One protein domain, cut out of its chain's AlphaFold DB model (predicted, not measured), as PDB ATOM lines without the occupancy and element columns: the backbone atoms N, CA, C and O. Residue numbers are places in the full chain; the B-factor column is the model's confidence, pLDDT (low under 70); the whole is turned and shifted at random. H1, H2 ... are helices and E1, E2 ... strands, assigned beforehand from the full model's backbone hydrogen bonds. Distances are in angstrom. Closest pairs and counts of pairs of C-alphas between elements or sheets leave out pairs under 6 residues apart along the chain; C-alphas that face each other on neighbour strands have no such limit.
ATOM      1  N   VAL A 205     171.631 208.016 246.632       82.38
ATOM      2  CA  VAL A 205     171.707 209.179 247.529       82.38
ATOM      3  C   VAL A 205     171.492 208.693 248.958       82.38
ATOM      4  O   VAL A 205     170.505 208.021 249.235       82.38
ATOM      5  N   ARG A 206     172.413 209.025 249.866       89.38
ATOM      6  CA  ARG A 206     172.348 208.642 251.282       89.38
ATOM      7  C   ARG A 206     172.113 209.867 252.149       89.38
ATOM      8  O   ARG A 206     172.895 210.813 252.097       89.38
ATOM      9  N   ILE A 207     171.060 209.831 252.954       91.44
ATOM     10  CA  ILE A 207     170.666 210.911 253.856       91.44
ATOM     11  C   ILE A 207     171.010 210.491 255.288       91.44
ATOM     12  O   ILE A 207     170.499 209.465 255.741       91.44
ATOM     13  N   PRO A 208     171.852 211.236 256.021       94.88
ATOM     14  CA  PRO A 208     172.142 210.940 257.422       94.88
ATOM     15  C   PRO A 208     170.922 211.216 258.318       94.88
ATOM     16  O   PRO A 208     170.434 212.348 258.377       94.88
ATOM     17  N   VAL A 209     170.437 210.199 259.041       95.31
ATOM     18  CA  VAL A 209     169.285 210.323 259.950       95.31
ATOM     19  C   VAL A 209     169.637 209.807 261.346       95.31
ATOM     20  O   VAL A 209     170.161 208.705 261.511       95.31
ATOM     21  N   ARG A 210     169.317 210.611 262.364       96.25
ATOM     22  CA  ARG A 210     169.379 210.245 263.785       96.25
ATOM     23  C   ARG A 210     167.958 210.167 264.332       96.25
ATOM     24  O   ARG A 210     167.242 211.166 264.332       96.25
ATOM     25  N   LEU A 211     167.555 208.983 264.780       91.44
ATOM     26  CA  LEU A 211     166.236 208.715 265.351       91.44
ATOM     27  C   LEU A 211     166.342 208.612 266.868       91.44
ATOM     28  O   LEU A 211     167.212 207.914 267.392       91.44
ATOM     29  N   TYR A 212     165.419 209.282 267.545       91.88
ATOM     30  CA  TYR A 212     165.211 209.201 268.984       91.88
ATOM     31  C   TYR A 212     163.822 208.612 269.186       91.88
ATOM     32  O   TYR A 212     162.822 209.297 268.978       91.88
ATOM     33  N   VAL A 213     163.773 207.318 269.488       85.00
ATOM     34  CA  VAL A 213     162.529 206.556 269.574       85.00
ATOM     35  C   VAL A 213     162.150 206.387 271.034       85.00
ATOM     36  O   VAL A 213     162.900 205.790 271.807       85.00
ATOM     37  N   TRP A 214     160.985 206.914 271.391       83.31
ATOM     38  CA  TRP A 214     160.382 206.763 272.703       83.31
ATOM     39  C   TRP A 214     159.134 205.885 272.591       83.31
ATOM     40  O   TRP A 214     158.142 206.272 271.976       83.31
ATOM     41  N   THR A 215     159.200 204.682 273.151       68.06
ATOM     42  CA  THR A 215     158.077 203.736 273.145       68.06
ATOM     43  C   THR A 215     157.361 203.807 274.482       68.06
ATOM     44  O   THR A 215     157.989 203.629 275.529       68.06
ATOM     45  N   ILE A 216     156.059 204.069 274.440       61.47
ATOM     46  CA  ILE A 216     155.203 204.171 275.614       61.47
ATOM     47  C   ILE A 216     154.258 202.970 275.623       61.47
ATOM     48  O   ILE A 216     153.575 202.695 274.638       61.47
ATOM     49  N   ASN A 217     154.269 202.248 276.745       48.22
ATOM     50  CA  ASN A 217     153.500 201.014 276.949       48.22
ATOM     51  C   ASN A 217     152.147 201.260 277.641       48.22
ATOM     52  O   ASN A 217     151.427 200.313 277.939       48.22
ATOM     53  N   GLU A 218     151.838 202.518 277.946       47.50
ATOM     54  CA  GLU A 218     150.571 202.979 278.512       47.50
ATOM     55  C   GLU A 218     149.825 203.720 277.401       47.50
ATOM     56  O   GLU A 218     150.427 204.540 276.705       47.50
ATOM     57  N   ASP A 219     148.547 203.405 277.185       46.06
ATOM     58  CA  ASP A 219     147.747 204.170 276.232       46.06
ATOM     59  C   ASP A 219     147.284 205.460 276.911       46.06
ATOM     60  O   ASP A 219     146.747 205.438 278.019       46.06
ATOM     61  N   PHE A 220     147.550 206.583 276.259       56.69
ATOM     62  CA  PHE A 220     147.097 207.900 276.675       56.69
ATOM     63  C   PHE A 220     146.541 208.601 275.438       56.69
ATOM     64  O   PHE A 220     147.103 208.505 274.339       56.69
ATOM     65  N   GLU A 221     145.405 209.267 275.615       54.75
ATOM     66  CA  GLU A 221     144.736 209.986 274.531       54.75
ATOM     67  C   GLU A 221     145.398 211.353 274.298       54.75
ATOM     68  O   GLU A 221     145.622 211.739 273.150       54.75
ATOM     69  N   ASP A 222     145.802 212.032 275.378       59.12
ATOM     70  CA  ASP A 222     146.350 213.388 275.351       59.12
ATOM     71  C   ASP A 222     147.845 213.425 275.699       59.12
ATOM     72  O   ASP A 222     148.305 212.822 276.667       59.12
ATOM     73  N   LEU A 223     148.633 214.194 274.935       65.06
ATOM     74  CA  LEU A 223     150.087 214.339 275.145       65.06
ATOM     75  C   LEU A 223     150.466 214.904 276.526       65.06
ATOM     76  O   LEU A 223     151.621 214.754 276.931       65.06
ATOM     77  N   GLU A 224     149.527 215.551 277.221       65.31
ATOM     78  CA  GLU A 224     149.703 216.083 278.579       65.31
ATOM     79  C   GLU A 224     149.876 214.953 279.612       65.31
ATOM     80  O   GLU A 224     150.617 215.102 280.585       65.31
ATOM     81  N   ASP A 225     149.255 213.796 279.356       62.78
ATOM     82  CA  ASP A 225     149.292 212.606 280.212       62.78
ATOM     83  C   ASP A 225     150.464 211.669 279.880       62.78
ATOM     84  O   ASP A 225     150.645 210.623 280.510       62.78
ATOM     85  N   ALA A 226     151.288 212.028 278.887       68.44
ATOM     86  CA  ALA A 226     152.410 211.204 278.473       68.44
ATOM     87  C   ALA A 226     153.419 211.032 279.633       68.44
ATOM     88  O   ALA A 226     153.810 212.014 280.277       68.44
ATOM     89  N   PRO A 227     153.902 209.803 279.899       71.31
ATOM     90  CA  PRO A 227     154.765 209.536 281.039       71.31
ATOM     91  C   PRO A 227     156.064 210.339 280.983       71.31
ATOM     92  O   PRO A 227     156.647 210.585 279.930       71.31
ATOM     93  N   GLN A 228     156.583 210.718 282.145       79.44
ATOM     94  CA  GLN A 228     157.843 211.446 282.196       79.44
ATOM     95  C   GLN A 228     159.033 210.539 281.832       79.44
ATOM     96  O   GLN A 228     159.163 209.395 282.291       79.44
ATOM     97  N   ILE A 229     159.964 211.086 281.050       83.19
ATOM     98  CA  ILE A 229     161.265 210.466 280.793       83.19
ATOM     99  C   ILE A 229     162.202 210.791 281.965       83.19
ATOM    100  O   ILE A 229     162.663 211.919 282.116       83.19
ATOM    101  N   ASP A 230     162.478 209.790 282.797       80.75
ATOM    102  CA  ASP A 230     163.342 209.858 283.990       80.75
ATOM    103  C   ASP A 230     164.722 209.198 283.782       80.75
ATOM    104  O   ASP A 230     165.653 209.446 284.545       80.75
ATOM    105  N   SER A 231     164.880 208.388 282.729       84.19
ATOM    106  CA  SER A 231     166.136 207.748 282.333       84.19
ATOM    107  C   SER A 231     166.302 207.750 280.815       84.19
ATOM    108  O   SER A 231     165.355 207.523 280.058       84.19
ATOM    109  N   TRP A 232     167.548 207.923 280.365       83.38
ATOM    110  CA  TRP A 232     167.927 207.776 278.959       83.38
ATOM    111  C   TRP A 232     167.737 206.350 278.420       83.38
ATOM    112  O   TRP A 232     167.716 206.193 277.203       83.38
ATOM    113  N   ASP A 233     167.558 205.342 279.281       78.25
ATOM    114  CA  ASP A 233     167.280 203.953 278.874       78.25
ATOM    115  C   ASP A 233     165.893 203.790 278.228       78.25
ATOM    116  O   ASP A 233     165.670 202.853 277.465       78.25
ATOM    117  N   LYS A 234     164.965 204.726 278.489       76.75
ATOM    118  CA  LYS A 234     163.630 204.767 277.864       76.75
ATOM    119  C   LYS A 234     163.663 205.254 276.407       76.75
ATOM    120  O   LYS A 234     162.656 205.155 275.709       76.75
ATOM    121  N   ILE A 235     164.793 205.800 275.948       81.50
ATOM    122  CA  ILE A 235     164.959 206.349 274.598       81.50
ATOM    123  C   ILE A 235     165.934 205.474 273.815       81.50
ATOM    124  O   ILE A 235     167.121 205.389 274.127       81.50
ATOM    125  N   SER A 236     165.459 204.905 272.711       81.00
ATOM    126  CA  SER A 236     166.320 204.227 271.747       81.00
ATOM    127  C   SER A 236     166.924 205.236 270.770       81.00
ATOM    128  O   SER A 236     166.206 205.911 270.032       81.00
ATOM    129  N   TYR A 237     168.254 205.332 270.744       86.75
ATOM    130  CA  TYR A 237     168.991 206.140 269.770       86.75
ATOM    131  C   TYR A 237     169.462 205.272 268.603       86.75
ATOM    132  O   TYR A 237     170.197 204.302 268.796       86.75
ATOM    133  N   LEU A 238     169.074 205.642 267.383       83.56
ATOM    134  CA  LEU A 238     169.482 204.958 266.159       83.56
ATOM    135  C   LEU A 238     170.109 205.961 265.196       83.56
ATOM    136  O   LEU A 238     169.571 207.036 264.949       83.56
ATOM    137  N   ASN A 239     171.236 205.579 264.611       88.44
ATOM    138  CA  ASN A 239     171.942 206.368 263.613       88.44
ATOM    139  C   ASN A 239     172.012 205.546 262.326       88.44
ATOM    140  O   ASN A 239     172.777 204.582 262.245       88.44
ATOM    141  N   ARG A 240     171.130 205.852 261.372       86.94
ATOM    142  CA  ARG A 240     170.913 205.047 260.164       86.94
ATOM    143  C   ARG A 240     170.826 205.963 258.939       86.94
ATOM    144  O   ARG A 240     170.125 206.972 258.991       86.94
ATOM    145  N   PRO A 241     171.514 205.644 257.831       90.88
ATOM    146  CA  PRO A 241     171.309 206.366 256.588       90.88
ATOM    147  C   PRO A 241     169.980 205.952 255.950       90.88
ATOM    148  O   PRO A 241     169.647 204.769 255.914       90.88
ATOM    149  N   PHE A 242     169.248 206.915 255.397       89.56
ATOM    150  CA  PHE A 242     168.153 206.629 254.474       89.56
ATOM    151  C   PHE A 242     168.686 206.643 253.038       89.56
ATOM    152  O   PHE A 242     169.328 207.612 252.627       89.56
ATOM    153  N   GLU A 243     168.455 205.567 252.288       87.94
ATOM    154  CA  GLU A 243     168.978 205.399 250.930       87.94
ATOM    155  C   GLU A 243     167.878 205.626 249.885       87.94
ATOM    156  O   GLU A 243     166.818 205.012 249.946       87.94
ATOM    157  N   ILE A 244     168.150 206.488 248.902       81.62
ATOM    158  CA  ILE A 244     167.276 206.744 247.751       81.62
ATOM    159  C   ILE A 244     168.019 206.323 246.481       81.62
ATOM    160  O   ILE A 244     169.083 206.864 246.161       81.62
ATOM    161  N   LEU A 245     167.462 205.366 245.740       74.69
ATOM    162  CA  LEU A 245     167.986 204.943 244.440       74.69
ATOM    163  C   LEU A 245     167.517 205.927 243.359       74.69
ATOM    164  O   LEU A 245     166.321 206.130 243.173       74.69
ATOM    165  N   LYS A 246     168.458 206.554 242.637       62.50
ATOM    166  CA  LYS A 246     168.135 207.580 241.625       62.50
ATOM    167  C   LYS A 246     167.326 207.067 240.423       62.50
ATOM    168  O   LYS A 246     166.744 207.888 239.728       62.50
ATOM    169  N   GLU A 247     167.288 205.761 240.161       56.50
ATOM    170  CA  GLU A 247     166.530 205.198 239.029       56.50
ATOM    171  C   GLU A 247     165.017 205.125 239.286       56.50
ATOM    172  O   GLU A 247     164.242 205.102 238.334       56.50
ATOM    173  N   ASP A 248     164.578 205.145 240.548       52.78
ATOM    174  CA  ASP A 248     163.197 204.787 240.883       52.78
ATOM    175  C   ASP A 248     162.170 205.905 240.647       52.78
ATOM    176  O   ASP A 248     160.972 205.637 240.698       52.78
ATOM    177  N   ASN A 249     162.592 207.160 240.437       55.19
ATOM    178  CA  ASN A 249     161.733 208.362 240.432       55.19
ATOM    179  C   ASN A 249     160.638 208.368 241.531       55.19
ATOM    180  O   ASN A 249     159.590 209.010 241.415       55.19
ATOM    181  N   LYS A 250     160.879 207.608 242.608       63.25
ATOM    182  CA  LYS A 250     159.905 207.250 243.626       63.25
ATOM    183  C   LYS A 250     160.076 208.222 244.774       63.25
ATOM    184  O   LYS A 250     161.113 208.263 245.434       63.25
ATOM    185  N   CYS A 251     159.056 209.041 244.978       69.56
ATOM    186  CA  CYS A 251     158.990 209.942 246.112       69.56
ATOM    187  C   CYS A 251     158.663 209.118 247.362       69.56
ATOM    188  O   CYS A 251     157.592 208.522 247.429       69.56
ATOM    189  N   PHE A 252     159.583 209.070 248.328       85.19
ATOM    190  CA  PHE A 252     159.317 208.482 249.638       85.19
ATOM    191  C   PHE A 252     158.663 209.529 250.533       85.19
ATOM    192  O   PHE A 252     159.204 210.623 250.718       85.19
ATOM    193  N   THR A 253     157.516 209.194 251.106       89.31
ATOM    194  CA  THR A 253     156.876 209.994 252.155       89.31
ATOM    195  C   THR A 253     157.636 209.867 253.476       89.31
ATOM    196  O   THR A 253     158.391 208.915 253.691       89.31
ATOM    197  N   LEU A 254     157.424 210.802 254.405       88.38
ATOM    198  CA  LEU A 254     157.979 210.711 255.757       88.38
ATOM    199  C   LEU A 254     157.553 209.411 256.465       88.38
ATOM    200  O   LEU A 254     158.377 208.787 257.129       88.38
ATOM    201  N   SER A 255     156.306 208.961 256.278       85.44
ATOM    202  CA  SER A 255     155.820 207.682 256.815       85.44
ATOM    203  C   SER A 255     156.639 206.496 256.305       85.44
ATOM    204  O   SER A 255     157.112 205.680 257.092       85.44
ATOM    205  N   GLU A 256     156.834 206.402 254.989       86.38
ATOM    206  CA  GLU A 256     157.603 205.317 254.371       86.38
ATOM    207  C   GLU A 256     159.072 205.363 254.786       86.38
ATOM    208  O   GLU A 256     159.670 204.317 255.045       86.38
ATOM    209  N   ALA A 257     159.640 206.566 254.906       87.50
ATOM    210  CA  ALA A 257     160.998 206.748 255.391       87.50
ATOM    211  C   ALA A 257     161.153 206.230 256.828       87.50
ATOM    212  O   ALA A 257     162.058 205.442 257.095       87.50
ATOM    213  N   ILE A 258     160.236 206.582 257.735       85.44
ATOM    214  CA  ILE A 258     160.234 206.088 259.123       85.44
ATOM    215  C   ILE A 258     160.077 204.566 259.164       85.44
ATOM    216  O   ILE A 258     160.843 203.898 259.853       85.44
ATOM    217  N   LYS A 259     159.144 204.002 258.388       83.00
ATOM    218  CA  LYS A 259     158.929 202.546 258.310       83.00
ATOM    219  C   LYS A 259     160.167 201.797 257.816       83.00
ATOM    220  O   LYS A 259     160.499 200.743 258.345       83.00
ATOM    221  N   THR A 260     160.870 202.361 256.837       85.12
ATOM    222  CA  THR A 260     162.111 201.790 256.289       85.12
ATOM    223  C   THR A 260     163.268 201.898 257.278       85.12
ATOM    224  O   THR A 260     164.088 200.991 257.378       85.12
ATOM    225  N   LEU A 261     163.346 203.004 258.022       83.44
ATOM    226  CA  LEU A 261     164.376 203.218 259.037       83.44
ATOM    227  C   LEU A 261     164.146 202.361 260.295       83.44
ATOM    228  O   LEU A 261     165.116 202.022 260.980       83.44
ATOM    229  N   LEU A 262     162.892 201.987 260.569       78.50
ATOM    230  CA  LEU A 262     162.445 201.186 261.715       78.50
ATOM    231  C   LEU A 262     161.682 199.916 261.268       78.50
ATOM    232  O   LEU A 262     160.532 199.722 261.667       78.50
ATOM    233  N   PRO A 263     162.293 199.016 260.471       68.25
ATOM    234  CA  PRO A 263     161.599 197.847 259.917       68.25
ATOM    235  C   PRO A 263     161.118 196.879 261.005       68.25
ATOM    236  O   PRO A 263     160.108 196.193 260.828       68.25
ATOM    237  N   GLU A 264     161.808 196.885 262.149       63.12
ATOM    238  CA  GLU A 264     161.494 196.119 263.358       63.12
ATOM    239  C   GLU A 264     160.080 196.408 263.899       63.12
ATOM    240  O   GLU A 264     159.501 195.555 264.564       63.12
ATOM    241  N   LEU A 265     159.519 197.592 263.613       60.00
ATOM    242  CA  LEU A 265     158.220 198.029 264.135       60.00
ATOM    243  C   LEU A 265     157.053 197.831 263.150       60.00
ATOM    244  O   LEU A 265     155.900 197.909 263.564       60.00
ATOM    245  N   PHE A 266     157.318 197.573 261.859       54.22
ATOM    246  CA  PHE A 266     156.285 197.632 260.808       54.22
ATOM    247  C   PHE A 266     156.242 196.442 259.832       54.22
ATOM    248  O   PHE A 266     155.410 196.439 258.924       54.22
ATOM    249  N   ALA A 317     152.044 199.176 265.919       53.03
ATOM    250  CA  ALA A 317     152.433 200.335 266.711       53.03
ATOM    251  C   ALA A 317     151.788 201.588 266.109       53.03
ATOM    252  O   ALA A 317     151.912 201.831 264.901       53.03
ATOM    253  N   GLU A 318     151.109 202.376 266.938       66.00
ATOM    254  CA  GLU A 318     150.585 203.675 266.540       66.00
ATOM    255  C   GLU A 318     151.665 204.730 266.779       66.00
ATOM    256  O   GLU A 318     152.233 204.851 267.865       66.00
ATOM    257  N   ILE A 319     151.985 205.495 265.737       76.06
ATOM    258  CA  ILE A 319     152.836 206.673 265.876       76.06
ATOM    259  C   ILE A 319     151.998 207.736 266.593       76.06
ATOM    260  O   ILE A 319     151.102 208.304 265.972       76.06
ATOM    261  N   LYS A 320     152.300 208.023 267.863       79.56
ATOM    262  CA  LYS A 320     151.616 209.080 268.625       79.56
ATOM    263  C   LYS A 320     152.079 210.461 268.166       79.56
ATOM    264  O   LYS A 320     151.258 211.341 267.947       79.56
ATOM    265  N   PHE A 321     153.382 210.637 267.933       85.62
ATOM    266  CA  PHE A 321     153.901 211.832 267.264       85.62
ATOM    267  C   PHE A 321     155.239 211.595 266.556       85.62
ATOM    268  O   PHE A 321     156.025 210.714 266.911       85.62
ATOM    269  N   VAL A 322     155.523 212.449 265.570       90.62
ATOM    270  CA  VAL A 322     156.835 212.586 264.922       90.62
ATOM    271  C   VAL A 322     157.212 214.053 264.939       90.62
ATOM    272  O   VAL A 322     156.536 214.863 264.312       90.62
ATOM    273  N   ARG A 323     158.321 214.392 265.598       94.31
ATOM    274  CA  ARG A 323     158.823 215.764 265.677       94.31
ATOM    275  C   ARG A 323     160.162 215.933 265.000       94.31
ATOM    276  O   ARG A 323     161.105 215.172 265.219       94.31
ATOM    277  N   ILE A 324     160.231 216.985 264.195       95.50
ATOM    278  CA  ILE A 324     161.436 217.439 263.507       95.50
ATOM    279  C   ILE A 324     161.446 218.963 263.619       95.50
ATOM    280  O   ILE A 324     160.502 219.606 263.173       95.50
ATOM    281  N   GLN A 325     162.495 219.552 264.201       93.81
ATOM    282  CA  GLN A 325     162.616 221.013 264.381       93.81
ATOM    283  C   GLN A 325     161.448 221.657 265.163       93.81
ATOM    284  O   GLN A 325     161.107 222.819 264.942       93.81
ATOM    285  N   GLY A 326     160.832 220.923 266.091       90.81
ATOM    286  CA  GLY A 326     159.734 221.412 266.927       90.81
ATOM    287  C   GLY A 326     158.372 221.499 266.264       90.81
ATOM    288  O   GLY A 326     157.462 222.079 266.855       90.81
ATOM    289  N   ILE A 327     158.231 220.954 265.059       92.44
ATOM    290  CA  ILE A 327     156.948 220.799 264.379       92.44
ATOM    291  C   ILE A 327     156.627 219.317 264.220       92.44
ATOM    292  O   ILE A 327     157.531 218.482 264.268       92.44
ATOM    293  N   GLU A 328     155.354 219.016 263.983       91.06
ATOM    294  CA  GLU A 328     154.866 217.686 263.615       91.06
ATOM    295  C   GLU A 328     154.502 217.699 262.126       91.06
ATOM    296  O   GLU A 328     153.411 218.143 261.751       91.06
ATOM    297  N   PRO A 329     155.435 217.326 261.224       90.19
ATOM    298  CA  PRO A 329     155.157 217.326 259.799       90.19
ATOM    299  C   PRO A 329     154.104 216.270 259.480       90.19
ATOM    300  O   PRO A 329     154.108 215.176 260.047       90.19
ATOM    301  N   ARG A 330     153.244 216.557 258.503       89.44
ATOM    302  CA  ARG A 330     152.319 215.545 257.989       89.44
ATOM    303  C   ARG A 330     153.106 214.346 257.465       89.44
ATOM    304  O   ARG A 330     154.090 214.515 256.747       89.44
ATOM    305  N   LEU A 331     152.647 213.139 257.778       88.12
ATOM    306  CA  LEU A 331     153.351 211.902 257.427       88.12
ATOM    307  C   LEU A 331     153.432 211.641 255.908       88.12
ATOM    308  O   LEU A 331     154.251 210.832 255.479       88.12
ATOM    309  N   ASP A 332     152.625 212.333 255.100       89.12
ATOM    310  CA  ASP A 332     152.614 212.266 253.633       89.12
ATOM    311  C   ASP A 332     153.603 213.230 252.953       89.12
ATOM    312  O   ASP A 332     153.755 213.190 251.732       89.12
ATOM    313  N   ILE A 333     154.300 214.088 253.711       91.00
ATOM    314  CA  ILE A 333     155.269 215.030 253.140       91.00
ATOM    315  C   ILE A 333     156.440 214.279 252.474       91.00
ATOM    316  O   ILE A 333     156.934 213.300 253.043       91.00
ATOM    317  N   PRO A 334     156.938 214.735 251.308       91.12
ATOM    318  CA  PRO A 334     158.138 214.173 250.697       91.12
ATOM    319  C   PRO A 334     159.339 214.210 251.647       91.12
ATOM    320  O   PRO A 334     159.731 215.274 252.137       91.12
ATOM    321  N   PHE A 335     159.968 213.059 251.880       90.75
ATOM    322  CA  PHE A 335     161.130 212.961 252.759       90.75
ATOM    323  C   PHE A 335     162.337 213.736 252.210       90.75
ATOM    324  O   PHE A 335     163.108 214.304 252.981       90.75
ATOM    325  N   SER A 336     162.469 213.851 250.884       87.06
ATOM    326  CA  SER A 336     163.484 214.707 250.255       87.06
ATOM    327  C   SER A 336     163.288 216.186 250.598       87.06
ATOM    328  O   SER A 336     164.258 216.881 250.904       87.06
ATOM    329  N   TRP A 337     162.039 216.660 250.655       90.25
ATOM    330  CA  TRP A 337     161.732 218.019 251.094       90.25
ATOM    331  C   TRP A 337     162.118 218.224 252.561       90.25
ATOM    332  O   TRP A 337     162.742 219.238 252.886       90.25
ATOM    333  N   VAL A 338     161.804 217.256 253.434       91.88
ATOM    334  CA  VAL A 338     162.205 217.274 254.854       91.88
ATOM    335  C   VAL A 338     163.726 217.369 254.970       91.88
ATOM    336  O   VAL A 338     164.233 218.255 255.657       91.88
ATOM    337  N   ALA A 339     164.454 216.530 254.236       89.88
ATOM    338  CA  ALA A 339     165.910 216.538 254.203       89.88
ATOM    339  C   ALA A 339     166.493 217.861 253.694       89.88
ATOM    340  O   ALA A 339     167.432 218.391 254.277       89.88
ATOM    341  N   ASN A 340     165.915 218.438 252.644       88.19
ATOM    342  CA  ASN A 340     166.412 219.677 252.057       88.19
ATOM    343  C   ASN A 340     166.102 220.919 252.916       88.19
ATOM    344  O   ASN A 340     166.801 221.926 252.793       88.19
ATOM    345  N   ASN A 341     165.071 220.890 253.770       91.38
ATOM    346  CA  ASN A 341     164.580 222.091 254.459       91.38
ATOM    347  C   ASN A 341     164.715 222.072 255.987       91.38
ATOM    348  O   ASN A 341     164.815 223.153 256.567       91.38
ATOM    349  N   LEU A 342     164.717 220.899 256.631       94.06
ATOM    350  CA  LEU A 342     164.689 220.759 258.097       94.06
ATOM    351  C   LEU A 342     165.984 220.186 258.700       94.06
ATOM    352  O   LEU A 342     166.078 220.003 259.915       94.06
ATOM    353  N   MET A 343     166.987 219.910 257.868       91.75
ATOM    354  CA  MET A 343     168.282 219.374 258.286       91.75
ATOM    355  C   MET A 343     169.049 220.342 259.197       91.75
ATOM    356  O   MET A 343     169.011 221.561 259.017       91.75
ATOM    357  N   PHE A 344     169.753 219.781 260.180       94.44
ATOM    358  CA  PHE A 344     170.619 220.537 261.077       94.44
ATOM    359  C   PHE A 344     171.939 220.946 260.389       94.44
ATOM    360  O   PHE A 344     172.335 220.325 259.397       94.44
ATOM    361  N   PRO A 345     172.660 221.962 260.905       92.75
ATOM    362  CA  PRO A 345     173.920 222.428 260.315       92.75
ATOM    363  C   PRO A 345     175.033 221.365 260.225       92.75
ATOM    364  O   PRO A 345     175.966 221.512 259.432       92.75
ATOM    365  N   GLU A 346     174.951 220.284 260.999       92.56
ATOM    366  CA  GLU A 346     175.833 219.111 260.928       92.56
ATOM    367  C   GLU A 346     175.430 218.074 259.860       92.56
ATOM    368  O   GLU A 346     176.014 216.994 259.820       92.56
ATOM    369  N   TYR A 347     174.471 218.392 258.982       93.00
ATOM    370  CA  TYR A 347     173.974 217.531 257.895       93.00
ATOM    371  C   TYR A 347     173.219 216.266 258.346       93.00
ATOM    372  O   TYR A 347     173.064 215.317 257.576       93.00
ATOM    373  N   PHE A 348     172.701 216.262 259.574       95.25
ATOM    374  CA  PHE A 348     171.790 215.228 260.064       95.25
ATOM    375  C   PHE A 348     170.346 215.721 260.107       95.25
ATOM    376  O   PHE A 348     170.061 216.868 260.462       95.25
ATOM    377  N   ILE A 349     169.415 214.823 259.795       95.31
ATOM    378  CA  ILE A 349     168.011 214.987 260.173       95.31
ATOM    379  C   ILE A 349     167.828 214.307 261.525       95.31
ATOM    380  O   ILE A 349     168.056 213.103 261.652       95.31
ATOM    381  N   HIS A 350     167.417 215.078 262.524       96.62
ATOM    382  CA  HIS A 350     167.060 214.560 263.837       96.62
ATOM    383  C   HIS A 350     165.548 214.358 263.881       96.62
ATOM    384  O   HIS A 350     164.794 215.313 263.695       96.62
ATOM    385  N   VAL A 351     165.117 213.118 264.099       94.94
ATOM    386  CA  VAL A 351     163.703 212.739 264.126       94.94
ATOM    387  C   VAL A 351     163.385 212.161 265.501       94.94
ATOM    388  O   VAL A 351     163.926 211.121 265.876       94.94
ATOM    389  N   CYS A 352     162.519 212.836 266.251       94.00
ATOM    390  CA  CYS A 352     161.981 212.319 267.507       94.00
ATOM    391  C   CYS A 352     160.666 211.610 267.193       94.00
ATOM    392  O   CYS A 352     159.771 212.219 266.608       94.00
ATOM    393  N   VAL A 353     160.559 210.330 267.531       88.31
ATOM    394  CA  VAL A 353     159.366 209.526 267.253       88.31
ATOM    395  C   VAL A 353     158.866 208.937 268.553       88.31
ATOM    396  O   VAL A 353     159.632 208.300 269.276       88.31
ATOM    397  N   CYS A 354     157.581 209.128 268.820       82.56
ATOM    398  CA  CYS A 354     156.898 208.482 269.921       82.56
ATOM    399  C   CYS A 354     155.909 207.449 269.397       82.56
ATOM    400  O   CYS A 354     155.105 207.739 268.505       82.56
ATOM    401  N   PHE A 355     155.979 206.249 269.961       73.25
ATOM    402  CA  PHE A 355     155.048 205.167 269.689       73.25
ATOM    403  C   PHE A 355     154.195 204.901 270.915       73.25
ATOM    404  O   PHE A 355     154.732 204.747 272.010       73.25
ATOM    405  N   GLY A 356     152.893 204.783 270.698       56.06
ATOM    406  CA  GLY A 356     151.981 204.156 271.636       56.06
ATOM    407  C   GLY A 356     151.627 202.780 271.100       56.06
ATOM    408  O   GLY A 356     151.358 202.596 269.907       56.06
ATOM    409  N   THR A 357     151.678 201.781 271.962       47.81
ATOM    410  CA  THR A 357     151.100 200.481 271.641       47.81
ATOM    411  C   THR A 357     149.591 200.591 271.783       47.81
ATOM    412  O   THR A 357     149.111 200.798 272.893       47.81
TER     413      THR A 357
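Overview. This is residues 205 to 266 and 317 to 357 of the 595 residues of the protein "Autophagy protein 5" of Punica granatum (UniProt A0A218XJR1). A strongly twisted sheet of four strands has H1 and H3 on one face, in two layers, a sheet and a layer of helices. The long hairpin of E1 and E2 runs along the longest axis, with the loop of residues 217 to 234 at one end. The 103 printed residues have three named helices and four named strands, in the order E1, E2, H1, H2, E3, H3, E4; the sheet, E2, E1, E4, E3, is mixed, and so is the class, helices and strands. The whole is compact, radius of gyration of the C-alphas 14.1 A, but elongated, spanning 44 by 26 by 24 A.

Along the chain. Find C-alpha 205 at (171.707, 209.179, 247.529); from there E1, residues 205 to 216, runs 33.0 A, bending by 51 degrees at residue 208. E2, residues 235 to 245, runs 30.3 A. Next come H1, residues 254 to 261, and H2, residues 263 to 266. Past the cut, E3 holds residues 318 to 323 and H3 residues 335 to 342. E4, residues 349 to 356, runs 22.5 A to C-alpha 356 at (151.981, 204.156, 271.636).

Arrangement. Look first at E2 and E1, antiparallel, with N 207 and O 242 2.8 A apart. E1 and E4 are parallel, N 212 and O 351 at 2.9 A; E4 and E3 are antiparallel, N 354 and O 321 at 2.9 A. H1 is on the sheet, its C-alpha 261 6.8 A from C-alpha 242 of E2, the closest of the two elements. H3 is on the same face, at a height over the sheet of 8.2 A. H1 and H3 only just touch, with 3 pairs of C-alphas within 8 A, the closest those of Leu 254 and Phe 335 at 4.9 A, about perpendicular at 77 degrees. H2 is not on the sheet. In H1 and H3 every O i to N i+4 pair is within hydrogen-bond range; H2 is too short for one.

Size, cuts and confidence. The C-alphas farthest apart, of Asp 230 and Glu 247, are 45.3 A apart. Residues 267 to 316 are not printed; C-alphas 266 and 317 are 7.5 A apart across the cut. The links E1 to E2 and E3 to H3 are long. In this predicted model, pLDDT is under 70 at residues 215 to 226, 246 to 251, 263 to 266, 317 to 318 and 356 to 357.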